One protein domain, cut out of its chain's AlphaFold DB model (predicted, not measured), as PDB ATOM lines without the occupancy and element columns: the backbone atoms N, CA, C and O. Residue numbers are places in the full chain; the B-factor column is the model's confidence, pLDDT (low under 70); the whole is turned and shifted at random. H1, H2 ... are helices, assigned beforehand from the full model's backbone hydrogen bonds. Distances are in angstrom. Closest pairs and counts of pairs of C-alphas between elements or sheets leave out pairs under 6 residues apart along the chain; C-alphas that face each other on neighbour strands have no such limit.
ATOM      1  N   ILE A   2      -6.618 -60.985 -57.082       84.38
ATOM      2  CA  ILE A   2      -7.922 -60.429 -57.465       84.38
ATOM      3  C   ILE A   2      -7.784 -59.823 -58.877       84.38
ATOM      4  O   ILE A   2      -6.815 -59.115 -59.145       84.38
ATOM      5  N   GLY A   3      -8.681 -60.173 -59.805       93.12
ATOM      6  CA  GLY A   3      -8.601 -59.759 -61.214       93.12
ATOM      7  C   GLY A   3      -8.996 -58.296 -61.454       93.12
ATOM      8  O   GLY A   3      -9.632 -57.672 -60.607       93.12
ATOM      9  N   LYS A   4      -8.676 -57.754 -62.642       92.12
ATOM     10  CA  LYS A   4      -8.966 -56.348 -63.016       92.12
ATOM     11  C   LYS A   4     -10.449 -55.970 -62.874       92.12
ATOM     12  O   LYS A   4     -10.743 -54.820 -62.568       92.12
ATOM     13  N   LEU A   5     -11.360 -56.932 -63.053       93.31
ATOM     14  CA  LEU A   5     -12.811 -56.747 -62.909       93.31
ATOM     15  C   LEU A   5     -13.225 -56.278 -61.505       93.31
ATOM     16  O   LEU A   5     -14.161 -55.503 -61.368       93.31
ATOM     17  N   ALA A   6     -12.522 -56.729 -60.467       94.25
ATOM     18  CA  ALA A   6     -12.835 -56.401 -59.080       94.25
ATOM     19  C   ALA A   6     -12.089 -55.151 -58.579       94.25
ATOM     20  O   ALA A   6     -12.068 -54.877 -57.380       94.25
ATOM     21  N   LYS A   7     -11.468 -54.379 -59.485       93.38
ATOM     22  CA  LYS A   7     -10.873 -53.091 -59.129       93.38
ATOM     23  C   LYS A   7     -11.995 -52.140 -58.674       93.38
ATOM     24  O   LYS A   7     -12.932 -51.916 -59.444       93.38
ATOM     25  N   PRO A   8     -11.916 -51.562 -57.465       92.81
ATOM     26  CA  PRO A   8     -12.910 -50.598 -57.014       92.81
ATOM     27  C   PRO A   8     -12.887 -49.364 -57.919       92.81
ATOM     28  O   PRO A   8     -11.819 -48.857 -58.267       92.81
ATOM     29  N   LYS A   9     -14.073 -48.882 -58.304       90.81
ATOM     30  CA  LYS A   9     -14.214 -47.625 -59.057       90.81
ATOM     31  C   LYS A   9     -13.956 -46.405 -58.170       90.81
ATOM     32  O   LYS A   9     -13.439 -45.409 -58.654       90.81
ATOM     33  N   LEU A  10     -14.322 -46.503 -56.891       88.81
ATOM     34  CA  LEU A  10     -14.241 -45.439 -55.896       88.81
ATOM     35  C   LEU A  10     -13.760 -46.009 -54.563       88.81
ATOM     36  O   LEU A  10     -14.051 -47.164 -54.238       88.81
ATOM     37  N   VAL A  11     -13.041 -45.188 -53.802       89.88
ATOM     38  CA  VAL A  11     -12.565 -45.496 -52.452       89.88
ATOM     39  C   VAL A  11     -12.880 -44.293 -51.573       89.88
ATOM     40  O   VAL A  11     -12.466 -43.181 -51.885       89.88
ATOM     41  N   TYR A  12     -13.616 -44.531 -50.490       88.06
ATOM     42  CA  TYR A  12     -13.970 -43.515 -49.504       88.06
ATOM     43  C   TYR A  12     -13.144 -43.739 -48.244       88.06
ATOM     44  O   TYR A  12     -13.065 -44.866 -47.750       88.06
ATOM     45  N   ILE A  13     -12.531 -42.671 -47.744       90.00
ATOM     46  CA  ILE A  13     -11.837 -42.666 -46.458       90.00
ATOM     47  C   ILE A  13     -12.802 -42.063 -45.444       90.00
ATOM     48  O   ILE A  13     -13.320 -40.974 -45.670       90.00
ATOM     49  N   ILE A  14     -13.045 -42.800 -44.368       90.31
ATOM     50  CA  ILE A  14     -13.921 -42.422 -43.257       90.31
ATOM     51  C   ILE A  14     -13.151 -42.619 -41.955       90.31
ATOM     52  O   ILE A  14     -12.256 -43.471 -41.894       90.31
ATOM     53  N   SER A  15     -13.478 -41.832 -40.935       91.69
ATOM     54  CA  SER A  15     -12.807 -41.875 -39.633       91.69
ATOM     55  C   SER A  15     -13.017 -43.211 -38.908       91.69
ATOM     56  O   SER A  15     -12.105 -43.731 -38.266       91.69
ATOM     57  N   GLU A  16     -14.194 -43.813 -39.079       91.12
ATOM     58  CA  GLU A  16     -14.598 -45.068 -38.456       91.12
ATOM     59  C   GLU A  16     -15.543 -45.878 -39.363       91.12
ATOM     60  O   GLU A  16     -16.175 -45.350 -40.270       91.12
ATOM     61  N   MET A  17     -15.676 -47.184 -39.128       91.56
ATOM     62  CA  MET A  17     -16.677 -48.011 -39.810       91.56
ATOM     63  C   MET A  17     -17.994 -48.024 -39.027       91.56
ATOM     64  O   MET A  17     -17.952 -48.254 -37.822       91.56
ATOM     65  N   PRO A  18     -19.166 -47.928 -39.688       92.88
ATOM     66  CA  PRO A  18     -20.450 -48.050 -39.007       92.88
ATOM     67  C   PRO A  18     -20.611 -49.462 -38.442       92.88
ATOM     68  O   PRO A  18     -20.785 -50.439 -39.183       92.88
ATOM     69  N   LYS A  19     -20.546 -49.565 -37.116       94.56
ATOM     70  CA  LYS A  19     -20.670 -50.815 -36.367       94.56
ATOM     71  C   LYS A  19     -21.861 -50.766 -35.420       94.56
ATOM     72  O   LYS A  19     -22.288 -49.702 -34.974       94.56
ATOM     73  N   THR A  20     -22.403 -51.942 -35.128       93.44
ATOM     74  CA  THR A  20     -23.333 -52.116 -34.014       93.44
ATOM     75  C   THR A  20     -22.599 -52.011 -32.683       93.44
ATOM     76  O   THR A  20     -21.391 -52.230 -32.633       93.44
ATOM     77  N   ARG A  21     -23.338 -51.853 -31.578       90.62
ATOM     78  CA  ARG A  21     -22.795 -51.965 -30.203       90.62
ATOM     79  C   ARG A  21     -22.082 -53.294 -29.896       90.62
ATOM     80  O   ARG A  21     -21.397 -53.419 -28.892       90.62
ATOM     81  N   THR A  22     -22.268 -54.305 -30.744       91.62
ATOM     82  CA  THR A  22     -21.599 -55.615 -30.675       91.62
ATOM     83  C   THR A  22     -20.425 -55.748 -31.654       91.62
ATOM     84  O   THR A  22     -19.881 -56.835 -31.826       91.62
ATOM     85  N   GLY A  23     -20.045 -54.666 -32.341       91.19
ATOM     86  CA  GLY A  23     -18.912 -54.605 -33.266       91.19
ATOM     87  C   GLY A  23     -19.197 -55.082 -34.695       91.19
ATOM     88  O   GLY A  23     -18.291 -55.094 -35.533       91.19
ATOM     89  N   LYS A  24     -20.439 -55.464 -35.028       92.75
ATOM     90  CA  LYS A  24     -20.783 -55.936 -36.378       92.75
ATOM     91  C   LYS A  24     -20.867 -54.761 -37.348       92.75
ATOM     92  O   LYS A  24     -21.670 -53.855 -37.162       92.75
ATOM     93  N   VAL A  25     -20.106 -54.823 -38.441       93.25
ATOM     94  CA  VAL A  25     -20.143 -53.796 -39.496       93.25
ATOM     95  C   VAL A  25     -21.487 -53.820 -40.233       93.25
ATOM     96  O   VAL A  25     -21.859 -54.820 -40.857       93.25
ATOM     97  N   MET A  26     -22.201 -52.694 -40.228       93.38
ATOM     98  CA  MET A  26     -23.511 -52.539 -40.866       93.38
ATOM     99  C   MET A  26     -23.383 -52.079 -42.325       93.38
ATOM    100  O   MET A  26     -23.784 -50.980 -42.701       93.38
ATOM    101  N   ARG A  27     -22.872 -52.959 -43.195       93.31
ATOM    102  CA  ARG A  27     -22.665 -52.654 -44.629       93.31
ATOM    103  C   ARG A  27     -23.938 -52.232 -45.378       93.31
ATOM    104  O   ARG A  27     -23.848 -51.509 -46.365       93.31
ATOM    105  N   ARG A  28     -25.118 -52.666 -44.912       92.94
ATOM    106  CA  ARG A  28     -26.422 -52.269 -45.472       92.94
ATOM    107  C   ARG A  28     -26.595 -50.748 -45.479       92.94
ATOM    108  O   ARG A  28     -27.064 -50.211 -46.473       92.94
ATOM    109  N   LEU A  29     -26.188 -50.076 -44.402       92.00
ATOM    110  CA  LEU A  29     -26.350 -48.630 -44.248       92.00
ATOM    111  C   LEU A  29     -25.399 -47.856 -45.159       92.00
ATOM    112  O   LEU A  29     -25.824 -46.901 -45.796       92.00
ATOM    113  N   LEU A  30     -24.160 -48.338 -45.317       91.31
ATOM    114  CA  LEU A  30     -23.224 -47.797 -46.308       91.31
ATOM    115  C   LEU A  30     -23.815 -47.864 -47.719       91.31
ATOM    116  O   LEU A  30     -23.774 -46.888 -48.459       91.31
ATOM    117  N   ARG A  31     -24.409 -49.008 -48.087       91.62
ATOM    118  CA  ARG A  31     -25.066 -49.170 -49.388       91.62
ATOM    119  C   ARG A  31     -26.261 -48.229 -49.541       91.62
ATOM    120  O   ARG A  31     -26.366 -47.590 -50.579       91.62
ATOM    121  N   ALA A  32     -27.137 -48.151 -48.540       92.25
ATOM    122  CA  ALA A  32     -28.316 -47.292 -48.591       92.25
ATOM    123  C   ALA A  32     -27.927 -45.813 -48.739       92.25
ATOM    124  O   ALA A  32     -28.398 -45.161 -49.665       92.25
ATOM    125  N   LYS A  33     -26.971 -45.325 -47.934       90.75
ATOM    126  CA  LYS A  33     -26.452 -43.951 -48.022       90.75
ATOM    127  C   LYS A  33     -25.838 -43.649 -49.395       90.75
ATOM    128  O   LYS A  33     -26.172 -42.635 -49.998       90.75
ATOM    129  N   LEU A  34     -24.986 -44.539 -49.914       90.31
ATOM    130  CA  LEU A  34     -24.348 -44.362 -51.226       90.31
ATOM    131  C   LEU A  34     -25.347 -44.374 -52.390       90.31
ATOM    132  O   LEU A  34     -25.071 -43.778 -53.425       90.31
ATOM    133  N   LEU A  35     -26.480 -45.062 -52.232       90.81
ATOM    134  CA  LEU A  35     -27.550 -45.132 -53.228       90.81
ATOM    135  C   LEU A  35     -28.663 -44.094 -52.997       90.81
ATOM    136  O   LEU A  35     -29.655 -44.132 -53.720       90.81
ATOM    137  N   GLY A  36     -28.545 -43.220 -51.990       89.62
ATOM    138  CA  GLY A  36     -29.593 -42.253 -51.634       89.62
ATOM    139  C   GLY A  36     -30.913 -42.898 -51.187       89.62
ATOM    140  O   GLY A  36     -31.976 -42.308 -51.347       89.62
ATOM    141  N   GLN A  37     -30.861 -44.130 -50.678       91.81
ATOM    142  CA  GLN A  37     -32.020 -44.882 -50.195       91.81
ATOM    143  C   GLN A  37     -32.269 -44.622 -48.706       91.81
ATOM    144  O   GLN A  37     -31.365 -44.210 -47.977       91.81
ATOM    145  N   ASP A  38     -33.482 -44.936 -48.245       90.88
ATOM    146  CA  ASP A  38     -33.818 -44.878 -46.825       90.88
ATOM    147  C   ASP A  38     -32.908 -45.803 -45.994       90.88
ATOM    148  O   ASP A  38     -32.660 -46.968 -46.330       90.88
ATOM    149  N   LEU A  39     -32.389 -45.263 -44.892       88.69
ATOM    150  CA  LEU A  39     -31.514 -45.972 -43.964       88.69
ATOM    151  C   LEU A  39     -32.308 -46.971 -43.108       88.69
ATOM    152  O   LEU A  39     -31.756 -48.001 -42.692       88.69
ATOM    153  N   GLY A  40     -33.603 -46.720 -42.897       89.00
ATOM    154  CA  GLY A  40     -34.435 -47.481 -41.973       89.00
ATOM    155  C   GLY A  40     -33.909 -47.385 -40.538       89.00
ATOM    156  O   GLY A  40     -33.374 -46.358 -40.126       89.00
ATOM    157  N   ASP A  41     -34.030 -48.470 -39.771       87.19
ATOM    158  CA  ASP A  41     -33.601 -48.479 -38.369       87.19
ATOM    159  C   ASP A  41     -32.065 -48.435 -38.213       87.19
ATOM    160  O   ASP A  41     -31.332 -49.289 -38.735       87.19
ATOM    161  N   ILE A  42     -31.606 -47.431 -37.460       90.00
ATOM    162  CA  ILE A  42     -30.209 -47.155 -37.099       90.00
ATOM    163  C   ILE A  42     -29.970 -47.212 -35.581       90.00
ATOM    164  O   ILE A  42     -28.864 -46.935 -35.129       90.00
ATOM    165  N   SER A  43     -30.966 -47.593 -34.776       87.69
ATOM    166  CA  SER A  43     -30.886 -47.605 -33.304       87.69
ATOM    167  C   SER A  43     -29.754 -48.479 -32.742       87.69
ATOM    168  O   SER A  43     -29.223 -48.213 -31.663       87.69
ATOM    169  N   GLY A  44     -29.360 -49.516 -33.486       86.50
ATOM    170  CA  GLY A  44     -28.288 -50.436 -33.113       86.50
ATOM    171  C   GLY A  44     -26.867 -49.925 -33.365       86.50
ATOM    172  O   GLY A  44     -25.927 -50.612 -32.957       86.50
ATOM    173  N   LEU A  45     -26.694 -48.779 -34.036       91.31
ATOM    174  CA  LEU A  45     -25.379 -48.189 -34.297       91.31
ATOM    175  C   LEU A  45     -24.732 -47.675 -33.014       91.31
ATOM    176  O   LEU A  45     -25.387 -47.105 -32.144       91.31
ATOM    177  N   GLU A  46     -23.422 -47.861 -32.930       90.56
ATOM    178  CA  GLU A  46     -22.606 -47.267 -31.876       90.56
ATOM    179  C   GLU A  46     -22.440 -45.757 -32.093       90.56
ATOM    180  O   GLU A  46     -22.703 -44.972 -31.187       90.56
ATOM    181  N   ASN A  47     -22.109 -45.352 -33.323       89.06
ATOM    182  CA  ASN A  47     -21.943 -43.954 -33.708       89.06
ATOM    183  C   ASN A  47     -22.710 -43.647 -35.011       89.06
ATOM    184  O   ASN A  47     -22.199 -43.929 -36.094       89.06
ATOM    185  N   PRO A  48     -23.927 -43.078 -34.944       87.50
ATOM    186  CA  PRO A  48     -24.711 -42.740 -36.135       87.50
ATOM    187  C   PRO A  48     -24.100 -41.638 -37.014       87.50
ATOM    188  O   PRO A  48     -24.322 -41.647 -38.224       87.50
ATOM    189  N   LEU A  49     -23.315 -40.720 -36.434       88.50
ATOM    190  CA  LEU A  49     -22.769 -39.542 -37.129       88.50
ATOM    191  C   LEU A  49     -21.790 -39.918 -38.247       88.50
ATOM    192  O   LEU A  49     -21.614 -39.174 -39.207       88.50
ATOM    193  N   ILE A  50     -21.198 -41.114 -38.174       88.69
ATOM    194  CA  ILE A  50     -20.282 -41.612 -39.204       88.69
ATOM    195  C   ILE A  50     -20.938 -41.732 -40.587       88.69
ATOM    196  O   ILE A  50     -20.265 -41.695 -41.615       88.69
ATOM    197  N   LEU A  51     -22.268 -41.874 -40.635       88.06
ATOM    198  CA  LEU A  51     -23.013 -41.960 -41.890       88.06
ATOM    199  C   LEU A  51     -23.031 -40.634 -42.660       88.06
ATOM    200  O   LEU A  51     -23.354 -40.643 -43.847       88.06
ATOM    201  N   ASP A  52     -22.681 -39.519 -42.022       87.56
ATOM    202  CA  ASP A  52     -22.606 -38.211 -42.672       87.56
ATOM    203  C   ASP A  52     -21.264 -37.977 -43.370       87.56
ATOM    204  O   ASP A  52     -21.210 -37.250 -44.361       87.56
ATOM    205  N   GLU A  53     -20.201 -38.672 -42.949       88.12
ATOM    206  CA  GLU A  53     -18.923 -38.692 -43.676       88.12
ATOM    207  C   GLU A  53     -19.029 -39.450 -45.008       88.12
ATOM    208  O   GLU A  53     -18.277 -39.202 -45.955       88.12
ATOM    209  N   VAL A  54     -19.989 -40.374 -45.109       85.12
ATOM    210  CA  VAL A  54     -20.254 -41.129 -46.332       85.12
ATOM    211  C   VAL A  54     -21.043 -40.247 -47.297       85.12
ATOM    212  O   VAL A  54     -22.273 -40.170 -47.259       85.12
ATOM    213  N   ARG A  55     -20.310 -39.577 -48.188       76.50
ATOM    214  CA  ARG A  55     -20.888 -38.735 -49.238       76.50
ATOM    215  C   ARG A  55     -21.674 -39.594 -50.235       76.50
ATOM    216  O   ARG A  55     -21.156 -40.595 -50.729       76.50
ATOM    217  N   SER A  56     -22.923 -39.216 -50.508       68.88
ATOM    218  CA  SER A  56     -23.742 -39.866 -51.536       68.88
ATOM    219  C   SER A  56     -23.164 -39.610 -52.930       68.88
ATOM    220  O   SER A  56     -22.498 -38.592 -53.149       68.88
ATOM    221  N   LEU A  57     -23.412 -40.548 -53.847       59.75
ATOM    222  CA  LEU A  57     -23.126 -40.378 -55.274       59.75
ATOM    223  C   LEU A  57     -24.113 -39.429 -55.953       59.75
ATOM    224  O   LEU A  57     -25.252 -39.314 -55.448       59.75
TER     225      LEU A  57
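Overview. This is residues 2 to 57 of the 57 residues of the protein "AMP-dependent synthetase" of Candidatus Nitrosotenuis sp (UniProt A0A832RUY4). Little regular structure is present: two short helices, H1 and H2, sit among long loops in a body from which an arm, residues 2 to 11, sticks out and makes much of the length. The long loop of residues 35 to 49 swings out from the end of H1 and folds back to H2. The printed part has 56 residues, 12 of them in the named helices, H1 then H2, with no named strand; the class is all helix. It is only just loose, close to compact, with a radius of gyration of the C-alphas of 12.5 A, and elongated, spanning 38 by 23 by 18 A.

Arrangement. H1, residues 27 to 34, and H2, residues 50 to 53, only just touch, with 3 pairs of C-alphas within 8 A; the closest C-alphas, of Lys 33 and Leu 51, are 7.3 A apart. Every O i to N i+4 pair in H1 is within hydrogen-bond range; H2 is too short for such a pair, and its one O i to N i+3 pair is within range.

Along the chain. H1 is 10.7 A long and begins at C-alpha 27 (-22.665, -52.654, -44.629). H2 is 5.5 A long and ends at C-alpha 53 (-18.923, -38.692, -43.676).

Size, cuts and confidence. The C-alphas farthest apart, of Lys 4 and Ser 43, are 37.9 A apart. The printed part has no cut, and the link from H1 to H2 is long. Mean pLDDT of the printed part is 89.4; residues 56 to 57 are under 70.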